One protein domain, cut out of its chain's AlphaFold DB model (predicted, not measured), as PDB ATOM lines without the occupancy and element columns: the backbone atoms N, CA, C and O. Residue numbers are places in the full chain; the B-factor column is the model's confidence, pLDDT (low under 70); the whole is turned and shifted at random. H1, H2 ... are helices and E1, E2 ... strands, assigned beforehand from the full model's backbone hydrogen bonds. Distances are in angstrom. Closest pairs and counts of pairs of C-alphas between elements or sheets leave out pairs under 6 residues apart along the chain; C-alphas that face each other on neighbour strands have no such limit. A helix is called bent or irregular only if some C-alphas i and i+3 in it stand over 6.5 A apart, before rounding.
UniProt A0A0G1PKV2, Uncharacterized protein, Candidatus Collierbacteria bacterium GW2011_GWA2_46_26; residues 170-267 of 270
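Overview. This is residues 170 to 267 of the 270 residues of an uncharacterized protein of Candidatus Collierbacteria bacterium GW2011_GWA2_46_26 (UniProt A0A0G1PKV2). One strongly twisted sheet of four antiparallel strands makes the body, and its two longest strands, E1 and E4, bend sharply and fold back side by side. Three short helices lie around its margins, each only grazing it: H1 past the end of E2, H2 well away from H1, and H3 near E3. The 98 printed residues hold E1, E2, H1, E3, E4, H2, H3 along the chain, and the sheet's order is E1, E4, E2, E3. The class is mixed, helices and strands; the whole is compact, with a radius of gyration of the C-alphas of 13.1 A, yet elongated, spanning 41 by 26 by 23 A.

Arrangement. Begin in the sheet with E1, residues 174 to 187, an edge strand that bends by 153 degrees at residue 184. Beside it look for E4, residues 224 to 236, which bends by 146 degrees at residue 228; the two are antiparallel at 161 degrees, with N 176 and O 233 2.9 A apart, within hydrogen-bond range. Next comes E2, residues 192 to 198, antiparallel to E4 at 144 degrees, with N 232 and O 196 at 2.8 A. The other edge strand is E3, residues 214 to 219, antiparallel to E2 at 154 degrees, with N 193 and O 218 at 2.8 A. Outward from there, H1, residues 205 to 211, only grazes the sheet with residues 209 to 211; its closest C-alpha to E2 is that of His 211, 5.3 A from that of Ala 198. H3, residues 260 to 265, only grazes it with residues 260 to 264, the closest C-alphas to E3 being those of Val 216 and Leu 260, 6.5 A apart. H1 and H3 are close but not clearly touching, the closest C-alphas being those of Ala 210 and Phe 263 at 7.5 A. H2, residues 242 to 252, only grazes the sheet with residues 245 to 249 and is apart from H1. Every O i to N i+4 pair is within range in H3, 6 of 7 in H2 and 0 of 3 in H1, where 2 of 4 O i to N i+3 pairs are.

Along the chain. Find C-alpha 174 at (227.917, 224.309, 163.291), where E1 begins; its ends are 12.8 A apart. E2 spans 19.5 A, E3 16.8 A and E4 15.8 A from first to last C-alpha. H2 spans 15.4 A, H1 11.7 A and H3 8.8 A, ending at C-alpha 265, (220.982, 197.938, 162.823). H1 is irregular: C-alphas 206 and 209 are 7.6 A apart.

Size, cuts and confidence. The C-alphas farthest apart, those of Ala 170 and Asp 205, are 42.5 A from each other. The printed part has no cut and no long link. Its mean pLDDT is 84.9; residues 205 to 207, 238 and 267 are under 70.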
ATOM      1  N   ALA A 170     222.019 232.140 166.199       78.38
ATOM      2  CA  ALA A 170     222.349 231.107 167.179       78.38
ATOM      3  C   ALA A 170     221.807 229.713 166.810       78.38
ATOM      4  O   ALA A 170     222.248 228.723 167.391       78.38
ATOM      5  N   CYS A 171     220.874 229.649 165.857       81.31
ATOM      6  CA  CYS A 171     220.202 228.441 165.387       81.31
ATOM      7  C   CYS A 171     220.639 227.950 164.026       81.31
ATOM      8  O   CYS A 171     220.132 226.936 163.559       81.31
ATOM      9  N   VAL A 172     221.644 228.593 163.442       84.62
ATOM     10  CA  VAL A 172     222.431 227.959 162.393       84.62
ATOM     11  C   VAL A 172     223.380 226.965 163.061       84.62
ATOM     12  O   VAL A 172     224.208 227.380 163.881       84.62
ATOM     13  N   PRO A 173     223.278 225.663 162.756       87.75
ATOM     14  CA  PRO A 173     224.128 224.680 163.390       87.75
ATOM     15  C   PRO A 173     225.561 224.772 162.858       87.75
ATOM     16  O   PRO A 173     225.809 225.146 161.709       87.75
ATOM     17  N   ALA A 174     226.522 224.409 163.700       89.12
ATOM     18  CA  ALA A 174     227.917 224.309 163.291       89.12
ATOM     19  C   ALA A 174     228.190 222.926 162.693       89.12
ATOM     20  O   ALA A 174     227.780 221.918 163.266       89.12
ATOM     21  N   VAL A 175     228.929 222.860 161.584       92.62
ATOM     22  CA  VAL A 175     229.484 221.586 161.106       92.62
ATOM     23  C   VAL A 175     230.595 221.175 162.067       92.62
ATOM     24  O   VAL A 175     231.614 221.859 162.171       92.62
ATOM     25  N   ILE A 176     230.387 220.075 162.782       93.62
ATOM     26  CA  ILE A 176     231.356 219.536 163.752       93.62
ATOM     27  C   ILE A 176     232.152 218.360 163.190       93.62
ATOM     28  O   ILE A 176     233.192 217.995 163.733       93.62
ATOM     29  N   TRP A 177     231.666 217.775 162.099       95.31
ATOM     30  CA  TRP A 177     232.318 216.687 161.397       95.31
ATOM     31  C   TRP A 177     231.846 216.657 159.943       95.31
ATOM     32  O   TRP A 177     230.663 216.858 159.667       95.31
ATOM     33  N   GLU A 178     232.771 216.412 159.022       95.88
ATOM     34  CA  GLU A 178     232.495 216.168 157.611       95.88
ATOM     35  C   GLU A 178     233.563 215.227 157.064       95.88
ATOM     36  O   GLU A 178     234.756 215.496 157.211       95.88
ATOM     37  N   SER A 179     233.137 214.163 156.388       94.81
ATOM     38  CA  SER A 179     234.050 213.253 155.712       94.81
ATOM     39  C   SER A 179     233.488 212.717 154.408       94.81
ATOM     40  O   SER A 179     232.333 212.308 154.316       94.81
ATOM     41  N   GLN A 180     234.360 212.653 153.407       93.75
ATOM     42  CA  GLN A 180     234.097 212.015 152.115       93.75
ATOM     43  C   GLN A 180     234.668 210.587 152.050       93.75
ATOM     44  O   GLN A 180     234.517 209.899 151.043       93.75
ATOM     45  N   THR A 181     235.339 210.130 153.112       93.88
ATOM     46  CA  THR A 181     235.920 208.784 153.215       93.88
ATOM     47  C   THR A 181     235.507 208.115 154.522       93.88
ATOM     48  O   THR A 181     235.448 208.806 155.535       93.88
ATOM     49  N   PRO A 182     235.237 206.798 154.545       92.69
ATOM     50  CA  PRO A 182     234.765 206.128 155.754       92.69
ATOM     51  C   PRO A 182     235.675 206.380 156.962       92.69
ATOM     52  O   PRO A 182     236.827 205.943 156.972       92.69
ATOM     53  N   GLU A 183     235.152 207.050 157.988       92.50
ATOM     54  CA  GLU A 183     235.871 207.294 159.240       92.50
ATOM     55  C   GLU A 183     234.950 207.263 160.461       92.50
ATOM     56  O   GLU A 183     233.727 207.165 160.347       92.50
ATOM     57  N   ASN A 184     235.556 207.285 161.647       92.38
ATOM     58  CA  ASN A 184     234.824 207.259 162.905       92.38
ATOM     59  C   ASN A 184     234.693 208.677 163.460       92.38
ATOM     60  O   ASN A 184     235.680 209.410 163.493       92.38
ATOM     61  N   PHE A 185     233.524 209.017 163.994       93.00
ATOM     62  CA  PHE A 185     233.328 210.256 164.748       93.00
ATOM     63  C   PHE A 185     232.397 210.033 165.934       93.00
ATOM     64  O   PHE A 185     231.582 209.110 165.938       93.00
ATOM     65  N   SER A 186     232.520 210.888 166.946       92.12
ATOM     66  CA  SER A 186     231.733 210.795 168.173       92.12
ATOM     67  C   SER A 186     231.025 212.108 168.464       92.12
ATOM     68  O   SER A 186     231.614 213.182 168.357       92.12
ATOM     69  N   LEU A 187     229.768 212.002 168.881       91.56
ATOM     70  CA  LEU A 187     228.967 213.100 169.397       91.56
ATOM     71  C   LEU A 187     229.121 213.189 170.913       91.56
ATOM     72  O   LEU A 187     229.096 212.169 171.613       91.56
ATOM     73  N   VAL A 188     229.267 214.411 171.426       88.44
ATOM     74  CA  VAL A 188     229.351 214.636 172.872       88.44
ATOM     75  C   VAL A 188     227.951 214.679 173.503       88.44
ATOM     76  O   VAL A 188     227.015 215.189 172.877       88.44
ATOM     77  N   PRO A 189     227.787 214.178 174.743       87.88
ATOM     78  CA  PRO A 189     226.512 214.235 175.454       87.88
ATOM     79  C   PRO A 189     225.998 215.659 175.661       87.88
ATOM     80  O   PRO A 189     226.781 216.575 175.909       87.88
ATOM     81  N   GLY A 190     224.673 215.820 175.660       83.50
ATOM     82  CA  GLY A 190     224.002 217.080 175.997       83.50
ATOM     83  C   GLY A 190     223.820 218.053 174.831       83.50
ATOM     84  O   GLY A 190     223.295 219.143 175.045       83.50
ATOM     85  N   GLY A 191     224.227 217.664 173.620       84.31
ATOM     86  CA  GLY A 191     223.946 218.399 172.388       84.31
ATOM     87  C   GLY A 191     222.749 217.833 171.620       84.31
ATOM     88  O   GLY A 191     222.389 216.659 171.768       84.31
ATOM     89  N   THR A 192     222.174 218.678 170.765       89.12
ATOM     90  CA  THR A 192     221.226 218.270 169.724       89.12
ATOM     91  C   THR A 192     221.933 218.331 168.382       89.12
ATOM     92  O   THR A 192     222.502 219.365 168.023       89.12
ATOM     93  N   TYR A 193     221.888 217.232 167.642       90.06
ATOM     94  CA  TYR A 193     222.618 217.070 166.396       90.06
ATOM     95  C   TYR A 193     221.687 216.685 165.261       90.06
ATOM     96  O   TYR A 193     220.721 215.958 165.471       90.06
ATOM     97  N   ILE A 194     222.030 217.106 164.053       92.06
ATOM     98  CA  ILE A 194     221.557 216.465 162.827       92.06
ATOM     99  C   ILE A 194     222.754 215.747 162.224       92.06
ATOM    100  O   ILE A 194     223.816 216.342 162.051       92.06
ATOM    101  N   VAL A 195     222.591 214.469 161.911       92.06
ATOM    102  CA  VAL A 195     223.640 213.652 161.304       92.06
ATOM    103  C   VAL A 195     223.149 213.174 159.954       92.06
ATOM    104  O   VAL A 195     222.191 212.413 159.926       92.06
ATOM    105  N   GLU A 196     223.791 213.602 158.870       92.94
ATOM    106  CA  GLU A 196     223.536 213.150 157.498       92.94
ATOM    107  C   GLU A 196     224.677 212.233 157.062       92.94
ATOM    108  O   GLU A 196     225.789 212.708 156.823       92.94
ATOM    109  N   VAL A 197     224.440 210.921 156.996       91.62
ATOM    110  CA  VAL A 197     225.499 209.934 156.736       91.62
ATOM    111  C   VAL A 197     225.049 208.758 155.883       91.62
ATOM    112  O   VAL A 197     223.869 208.427 155.807       91.62
ATOM    113  N   ALA A 198     226.043 208.108 155.284       90.56
ATOM    114  CA  ALA A 198     225.969 206.774 154.705       90.56
ATOM    115  C   ALA A 198     227.121 205.908 155.247       90.56
ATOM    116  O   ALA A 198     228.135 206.414 155.740       90.56
ATOM    117  N   PHE A 199     226.993 204.593 155.109       91.06
ATOM    118  CA  PHE A 199     227.947 203.584 155.567       91.06
ATOM    119  C   PHE A 199     228.369 202.659 154.415       91.06
ATOM    120  O   PHE A 199     227.824 201.566 154.234       91.06
ATOM    121  N   PRO A 200     229.388 203.050 153.630       87.19
ATOM    122  CA  PRO A 200     229.768 202.341 152.407       87.19
ATOM    123  C   PRO A 200     230.263 200.905 152.623       87.19
ATOM    124  O   PRO A 200     230.222 200.102 151.698       87.19
ATOM    125  N   ASN A 201     230.749 200.590 153.827       85.06
ATOM    126  CA  ASN A 201     231.390 199.312 154.144       85.06
ATOM    127  C   ASN A 201     230.452 198.296 154.822       85.06
ATOM    128  O   ASN A 201     230.905 197.212 155.195       85.06
ATOM    129  N   VAL A 202     229.176 198.633 155.027       84.75
ATOM    130  CA  VAL A 202     228.192 197.681 155.565       84.75
ATOM    131  C   VAL A 202     227.864 196.666 154.469       84.75
ATOM    132  O   VAL A 202     227.805 197.011 153.296       84.75
ATOM    133  N   THR A 203     227.721 195.391 154.829       77.31
ATOM    134  CA  THR A 203     227.473 194.302 153.870       77.31
ATOM    135  C   THR A 203     226.286 193.453 154.320       77.31
ATOM    136  O   THR A 203     226.049 193.316 155.519       77.31
ATOM    137  N   GLY A 204     225.549 192.881 153.363       74.12
ATOM    138  CA  GLY A 204     224.386 192.016 153.595       74.12
ATOM    139  C   GLY A 204     223.190 192.403 152.724       74.12
ATOM    140  O   GLY A 204     223.053 193.562 152.341       74.12
ATOM    141  N   ASP A 205     222.318 191.439 152.420       62.62
ATOM    142  CA  ASP A 205     221.155 191.657 151.539       62.62
ATOM    143  C   ASP A 205     220.167 192.696 152.115       62.62
ATOM    144  O   ASP A 205     219.549 193.456 151.371       62.62
ATOM    145  N   ASP A 206     220.101 192.810 153.446       65.06
ATOM    146  CA  ASP A 206     219.256 193.775 154.161       65.06
ATOM    147  C   ASP A 206     219.959 195.118 154.445       65.06
ATOM    148  O   ASP A 206     219.392 195.974 155.122       65.06
ATOM    149  N   ALA A 207     221.190 195.326 153.959       69.94
ATOM    150  CA  ALA A 207     222.000 196.516 154.246       69.94
ATOM    151  C   ALA A 207     221.959 197.590 153.146       69.94
ATOM    152  O   ALA A 207     222.686 198.577 153.228       69.94
ATOM    153  N   TRP A 208     221.116 197.425 152.122       72.94
ATOM    154  CA  TRP A 208     221.031 198.364 150.997       72.94
ATOM    155  C   TRP A 208     220.789 199.816 151.452       72.94
ATOM    156  O   TRP A 208     221.426 200.733 150.939       72.94
ATOM    157  N   TRP A 209     219.956 200.010 152.480       76.69
ATOM    158  CA  TRP A 209     219.636 201.317 153.062       76.69
ATOM    159  C   TRP A 209     220.853 201.997 153.706       76.69
ATOM    160  O   TRP A 209     220.882 203.216 153.821       76.69
ATOM    161  N   ALA A 210     221.868 201.231 154.123       81.56
ATOM    162  CA  ALA A 210     223.061 201.771 154.765       81.56
ATOM    163  C   ALA A 210     223.993 202.453 153.754       81.56
ATOM    164  O   ALA A 210     224.824 203.265 154.149       81.56
ATOM    165  N   HIS A 211     223.858 202.158 152.459       83.31
ATOM    166  CA  HIS A 211     224.629 202.814 151.400       83.31
ATOM    167  C   HIS A 211     224.003 204.130 150.923       83.31
ATOM    168  O   HIS A 211     224.671 204.904 150.237       83.31
ATOM    169  N   GLU A 212     222.742 204.386 151.271       84.12
ATOM    170  CA  GLU A 212     222.036 205.609 150.909       84.12
ATOM    171  C   GLU A 212     222.252 206.677 151.981       84.12
ATOM    172  O   GLU A 212     222.089 206.433 153.177       84.12
ATOM    173  N   THR A 213     222.630 207.879 151.549       86.25
ATOM    174  CA  THR A 213     222.733 209.020 152.457       86.25
ATOM    175  C   THR A 213     221.347 209.353 152.992       86.25
ATOM    176  O   THR A 213     220.412 209.572 152.223       86.25
ATOM    177  N   SER A 214     221.232 209.410 154.312       88.25
ATOM    178  CA  SER A 214     220.030 209.851 155.016       88.25
ATOM    179  C   SER A 214     220.430 210.635 156.255       88.25
ATOM    180  O   SER A 214     221.570 210.530 156.720       88.25
ATOM    181  N   TRP A 215     219.503 211.421 156.800       91.12
ATOM    182  CA  TRP A 215     219.764 212.201 158.006       91.12
ATOM    183  C   TRP A 215     218.860 211.847 159.177       91.12
ATOM    184  O   TRP A 215     217.736 211.396 159.001       91.12
ATOM    185  N   VAL A 216     219.342 212.060 160.397       89.62
ATOM    186  CA  VAL A 216     218.563 211.847 161.619       89.62
ATOM    187  C   VAL A 216     218.876 212.933 162.646       89.62
ATOM    188  O   VAL A 216     220.034 213.316 162.823       89.62
ATOM    189  N   GLU A 217     217.842 213.442 163.320       89.69
ATOM    190  CA  GLU A 217     218.009 214.305 164.494       89.69
ATOM    191  C   GLU A 217     218.268 213.437 165.733       89.69
ATOM    192  O   GLU A 217     217.530 212.494 166.023       89.69
ATOM    193  N   ILE A 218     219.334 213.750 166.467       88.44
ATOM    194  CA  ILE A 218     219.782 213.005 167.642       88.44
ATOM    195  C   ILE A 218     219.955 213.971 168.808       88.44
ATOM    196  O   ILE A 218     220.793 214.870 168.773       88.44
ATOM    197  N   ALA A 219     219.218 213.721 169.887       86.31
ATOM    198  CA  ALA A 219     219.513 214.272 171.202       86.31
ATOM    199  C   ALA A 219     220.256 213.205 172.012       86.31
ATOM    200  O   ALA A 219     219.693 212.163 172.355       86.31
ATOM    201  N   THR A 220     221.538 213.430 172.286       79.44
ATOM    202  CA  THR A 220     222.375 212.437 172.976       79.44
ATOM    203  C   THR A 220     222.378 212.684 174.483       79.44
ATOM    204  O   THR A 220     222.759 213.748 174.974       79.44
ATOM    205  N   THR A 221     222.000 211.654 175.241       81.75
ATOM    206  CA  THR A 221     222.166 211.595 176.704       81.75
ATOM    207  C   THR A 221     223.498 210.961 177.123       81.75
ATOM    208  O   THR A 221     223.826 210.936 178.306       81.75
ATOM    209  N   GLY A 222     224.260 210.424 176.168       83.75
ATOM    210  CA  GLY A 222     225.520 209.708 176.363       83.75
ATOM    211  C   GLY A 222     226.325 209.660 175.058       83.75
ATOM    212  O   GLY A 222     225.755 209.906 173.995       83.75
ATOM    213  N   PRO A 223     227.641 209.400 175.113       85.38
ATOM    214  CA  PRO A 223     228.487 209.464 173.925       85.38
ATOM    215  C   PRO A 223     227.951 208.515 172.857       85.38
ATOM    216  O   PRO A 223     227.591 207.385 173.174       85.38
ATOM    217  N   LEU A 224     227.880 208.998 171.619       89.38
ATOM    218  CA  LEU A 224     227.371 208.231 170.490       89.38
ATOM    219  C   LEU A 224     228.389 208.298 169.357       89.38
ATOM    220  O   LEU A 224     228.743 209.385 168.903       89.38
ATOM    221  N   THR A 225     228.904 207.147 168.948       91.12
ATOM    222  CA  THR A 225     229.984 207.023 167.968       91.12
ATOM    223  C   THR A 225     229.481 206.344 166.713       91.12
ATOM    224  O   THR A 225     228.945 205.245 166.790       91.12
ATOM    225  N   PHE A 226     229.721 206.970 165.568       90.19
ATOM    226  CA  PHE A 226     229.509 206.399 164.243       90.19
ATOM    227  C   PHE A 226     230.833 205.829 163.729       90.19
ATOM    228  O   PHE A 226     231.867 206.488 163.842       90.19
ATOM    229  N   LEU A 227     230.823 204.613 163.177       90.19
ATOM    230  CA  LEU A 227     232.025 203.899 162.722       90.19
ATOM    231  C   LEU A 227     232.093 203.739 161.190       90.19
ATOM    232  O   LEU A 227     231.264 203.082 160.577       90.19
ATOM    233  N   GLY A 228     233.128 204.252 160.536       89.12
ATOM    234  CA  GLY A 228     233.278 204.100 159.082       89.12
ATOM    235  C   GLY A 228     232.142 204.747 158.279       89.12
ATOM    236  O   GLY A 228     231.714 204.197 157.262       89.12
ATOM    237  N   ALA A 229     231.652 205.894 158.746       91.94
ATOM    238  CA  ALA A 229     230.639 206.695 158.073       91.94
ATOM    239  C   ALA A 229     231.277 207.682 157.086       91.94
ATOM    240  O   ALA A 229     232.419 208.112 157.265       91.94
ATOM    241  N   VAL A 230     230.512 208.077 156.073       93.12
ATOM    242  CA  VAL A 230     230.756 209.271 155.249       93.12
ATOM    243  C   VAL A 230     229.569 210.209 155.399       93.12
ATOM    244  O   VAL A 230     228.450 209.732 155.574       93.12
ATOM    245  N   GLY A 231     229.787 211.518 155.337       93.31
ATOM    246  CA  GLY A 231     228.718 212.508 155.463       93.31
ATOM    247  C   GLY A 231     229.106 213.707 156.315       93.31
ATOM    248  O   GLY A 231     230.270 214.108 156.325       93.31
ATOM    249  N   LYS A 232     228.122 214.294 157.002       94.81
ATOM    250  CA  LYS A 232     228.280 215.485 157.845       94.81
ATOM    251  C   LYS A 232     227.476 215.372 159.136       94.81
ATOM    252  O   LYS A 232     226.392 214.795 159.161       94.81
ATOM    253  N   ALA A 233     227.987 215.977 160.201       93.00
ATOM    254  CA  ALA A 233     227.259 216.164 161.448       93.00
ATOM    255  C   ALA A 233     227.210 217.648 161.817       93.00
ATOM    256  O   ALA A 233     228.219 218.360 161.780       93.00
ATOM    257  N   TYR A 234     226.016 218.084 162.194       93.06
ATOM    258  CA  TYR A 234     225.666 219.453 162.527       93.06
ATOM    259  C   TYR A 234     225.284 219.524 164.005       93.06
ATOM    260  O   TYR A 234     224.481 218.716 164.466       93.06
ATOM    261  N   GLU A 235     225.829 220.484 164.748       91.31
ATOM    262  CA  GLU A 235     225.502 220.726 166.156       91.31
ATOM    263  C   GLU A 235     224.648 221.988 166.303       91.31
ATOM    264  O   GLU A 235     225.071 223.084 165.923       91.31
ATOM    265  N   PHE A 236     223.477 221.849 166.929       86.69
ATOM    266  CA  PHE A 236     222.687 222.981 167.400       86.69
ATOM    267  C   PHE A 236     223.086 223.317 168.830       86.69
ATOM    268  O   PHE A 236     222.912 222.523 169.758       86.69
ATOM    269  N   LYS A 237     223.565 224.544 169.035       74.75
ATOM    270  CA  LYS A 237     223.737 225.082 170.386       74.75
ATOM    271  C   LYS A 237     222.339 225.243 170.982       74.75
ATOM    272  O   LYS A 237     221.464 225.794 170.326       74.75
ATOM    273  N   GLY A 238     222.114 224.713 172.186       69.19
ATOM    274  CA  GLY A 238     220.791 224.415 172.772       69.19
ATOM    275  C   GLY A 238     219.804 225.575 173.011       69.19
ATOM    276  O   GLY A 238     218.915 225.441 173.843       69.19
ATOM    277  N   SER A 239     219.935 226.709 172.325       71.94
ATOM    278  CA  SER A 239     219.036 227.866 172.384       71.94
ATOM    279  C   SER A 239     217.942 227.874 171.305       71.94
ATOM    280  O   SER A 239     217.277 228.891 171.140       71.94
ATOM    281  N   CYS A 240     217.758 226.786 170.553       78.94
ATOM    282  CA  CYS A 240     216.929 226.778 169.341       78.94
ATOM    283  C   CYS A 240     215.624 226.033 169.511       78.94
ATOM    284  O   CYS A 240     215.611 224.940 170.076       78.94
ATOM    285  N   THR A 241     214.536 226.596 168.984       82.81
ATOM    286  CA  THR A 241     213.241 225.915 169.014       82.81
ATOM    287  C   THR A 241     213.245 224.735 168.046       82.81
ATOM    288  O   THR A 241     213.974 224.738 167.055       82.81
ATOM    289  N   ASP A 242     212.418 223.724 168.313       80.94
ATOM    290  CA  ASP A 242     212.278 222.555 167.431       80.94
ATOM    291  C   ASP A 242     211.855 222.967 166.015       80.94
ATOM    292  O   ASP A 242     212.304 222.387 165.031       80.94
ATOM    293  N   TRP A 243     211.044 224.025 165.907       79.19
ATOM    294  CA  TRP A 243     210.648 224.588 164.622       79.19
ATOM    295  C   TRP A 243     211.842 225.161 163.861       79.19
ATOM    296  O   TRP A 243     211.986 224.854 162.686       79.19
ATOM    297  N   ASP A 244     212.716 225.943 164.509       80.44
ATOM    298  CA  ASP A 244     213.861 226.548 163.811       80.44
ATOM    299  C   ASP A 244     214.819 225.457 163.304       80.44
ATOM    300  O   ASP A 244     215.371 225.565 162.213       80.44
ATOM    301  N   ARG A 245     214.976 224.365 164.066       83.19
ATOM    302  CA  ARG A 245     215.787 223.214 163.638       83.19
ATOM    303  C   ARG A 245     215.158 222.474 162.463       83.19
ATOM    304  O   ARG A 245     215.858 222.180 161.498       83.19
ATOM    305  N   MET A 246     213.854 222.208 162.525       80.62
ATOM    306  CA  MET A 246     213.111 221.551 161.444       80.62
ATOM    307  C   MET A 246     213.123 222.385 160.156       80.62
ATOM    308  O   MET A 246     213.335 221.851 159.068       80.62
ATOM    309  N   GLU A 247     212.938 223.696 160.287       79.94
ATOM    310  CA  GLU A 247     212.969 224.646 159.177       79.94
ATOM    311  C   GLU A 247     214.357 224.681 158.528       79.94
ATOM    312  O   GLU A 247     214.477 224.620 157.304       79.94
ATOM    313  N   TRP A 248     215.420 224.688 159.341       84.75
ATOM    314  CA  TRP A 248     216.790 224.543 158.849       84.75
ATOM    315  C   TRP A 248     217.009 223.221 158.114       84.75
ATOM    316  O   TRP A 248     217.499 223.228 156.982       84.75
ATOM    317  N   ALA A 249     216.610 222.103 158.720       82.94
ATOM    318  CA  ALA A 249     216.788 220.766 158.162       82.94
ATOM    319  C   ALA A 249     216.107 220.611 156.795       82.94
ATOM    320  O   ALA A 249     216.742 220.184 155.838       82.94
ATOM    321  N   THR A 250     214.841 221.021 156.689       78.44
ATOM    322  CA  THR A 250     214.003 220.829 155.490       78.44
ATOM    323  C   THR A 250     214.584 221.487 154.236       78.44
ATOM    324  O   THR A 250     214.386 220.985 153.134       78.44
ATOM    325  N   HIS A 251     215.319 222.589 154.391       77.06
ATOM    326  CA  HIS A 251     215.867 223.349 153.265       77.06
ATOM    327  C   HIS A 251     217.362 223.095 153.018       77.06
ATOM    328  O   HIS A 251     217.863 223.394 151.935       77.06
ATOM    329  N   ASN A 252     218.092 222.549 153.998       80.25
ATOM    330  CA  ASN A 252     219.529 222.277 153.866       80.25
ATOM    331  C   ASN A 252     219.847 220.796 153.627       80.25
ATOM    332  O   ASN A 252     220.944 220.481 153.167       80.25
ATOM    333  N   LEU A 253     218.910 219.893 153.918       85.25
ATOM    334  CA  LEU A 253     219.083 218.453 153.758       85.25
ATOM    335  C   LEU A 253     218.207 217.975 152.604       85.25
ATOM    336  O   LEU A 253     216.987 218.115 152.619       85.25
ATOM    337  N   VAL A 254     218.845 217.408 151.585       73.81
ATOM    338  CA  VAL A 254     218.176 216.982 150.343       73.81
ATOM    339  C   VAL A 254     217.765 215.511 150.361       73.81
ATOM    340  O   VAL A 254     217.079 215.041 149.453       73.81
ATOM    341  N   THR A 255     218.195 214.769 151.378       82.44
ATOM    342  CA  THR A 255     217.897 213.348 151.550       82.44
ATOM    343  C   THR A 255     216.715 213.157 152.506       82.44
ATOM    344  O   THR A 255     216.511 213.984 153.394       82.44
ATOM    345  N   PRO A 256     215.877 212.116 152.349       84.94
ATOM    346  CA  PRO A 256     214.838 211.821 153.328       84.94
ATOM    347  C   PRO A 256     215.429 211.458 154.702       84.94
ATOM    348  O   PRO A 256     216.497 210.837 154.764       84.94
ATOM    349  N   PRO A 257     214.740 211.790 155.808       86.62
ATOM    350  CA  PRO A 257     215.197 211.399 157.131       86.62
ATOM    351  C   PRO A 257     215.173 209.875 157.315       86.62
ATOM    352  O   PRO A 257     214.218 209.198 156.929       86.62
ATOM    353  N   GLY A 258     216.212 209.343 157.956       83.75
ATOM    354  CA  GLY A 258     216.303 207.965 158.425       83.75
ATOM    355  C   GLY A 258     215.873 207.818 159.890       83.75
ATOM    356  O   GLY A 258     215.835 208.779 160.657       83.75
ATOM    357  N   MET A 259     215.573 206.587 160.314       85.38
ATOM    358  CA  MET A 259     215.301 206.272 161.723       85.38
ATOM    359  C   MET A 259     216.593 205.882 162.435       85.38
ATOM    360  O   MET A 259     217.331 205.059 161.906       85.38
ATOM    361  N   LEU A 260     216.833 206.381 163.656       83.75
ATOM    362  CA  LEU A 260     218.021 206.028 164.456       83.75
ATOM    363  C   LEU A 260     218.203 204.506 164.610       83.75
ATOM    364  O   LEU A 260     219.326 204.010 164.573       83.75
ATOM    365  N   GLU A 261     217.098 203.766 164.739       81.94
ATOM    366  CA  GLU A 261     217.090 202.299 164.784       81.94
ATOM    367  C   GLU A 261     217.743 201.671 163.545       81.94
ATOM    368  O   GLU A 261     218.492 200.707 163.682       81.94
ATOM    369  N   ASN A 262     217.559 202.263 162.361       80.00
ATOM    370  CA  ASN A 262     218.238 201.806 161.153       80.00
ATOM    371  C   ASN A 262     219.752 201.944 161.343       80.00
ATOM    372  O   ASN A 262     220.455 200.945 161.284       80.00
ATOM    373  N   PHE A 263     220.263 203.127 161.701       80.62
ATOM    374  CA  PHE A 263     221.704 203.335 161.928       80.62
ATOM    375  C   PHE A 263     222.285 202.361 162.978       80.62
ATOM    376  O   PHE A 263     223.403 201.864 162.808       80.62
ATOM    377  N   LEU A 264     221.517 202.034 164.026       81.25
ATOM    378  CA  LEU A 264     221.877 201.005 165.012       81.25
ATOM    379  C   LEU A 264     221.943 199.600 164.393       81.25
ATOM    380  O   LEU A 264     222.886 198.862 164.682       81.25
ATOM    381  N   HIS A 265     220.999 199.231 163.521       76.56
ATOM    382  CA  HIS A 265     220.982 197.938 162.823       76.56
ATOM    383  C   HIS A 265     222.169 197.720 161.883       76.56
ATOM    384  O   HIS A 265     222.569 196.573 161.694       76.56
ATOM    385  N   ALA A 266     222.810 198.771 161.361       73.00
ATOM    386  CA  ALA A 266     224.085 198.588 160.658       73.00
ATOM    387  C   ALA A 266     225.234 198.171 161.604       73.00
ATOM    388  O   ALA A 266     226.315 197.811 161.139       73.00
ATOM    389  N   GLY A 267     225.036 198.206 162.927       65.88
ATOM    390  CA  GLY A 267     226.067 197.888 163.919       65.88
ATOM    391  C   GLY A 267     227.139 198.974 164.043       65.88
ATOM    392  O   GLY A 267     228.227 198.723 164.569       65.88
TER     393      GLY A 267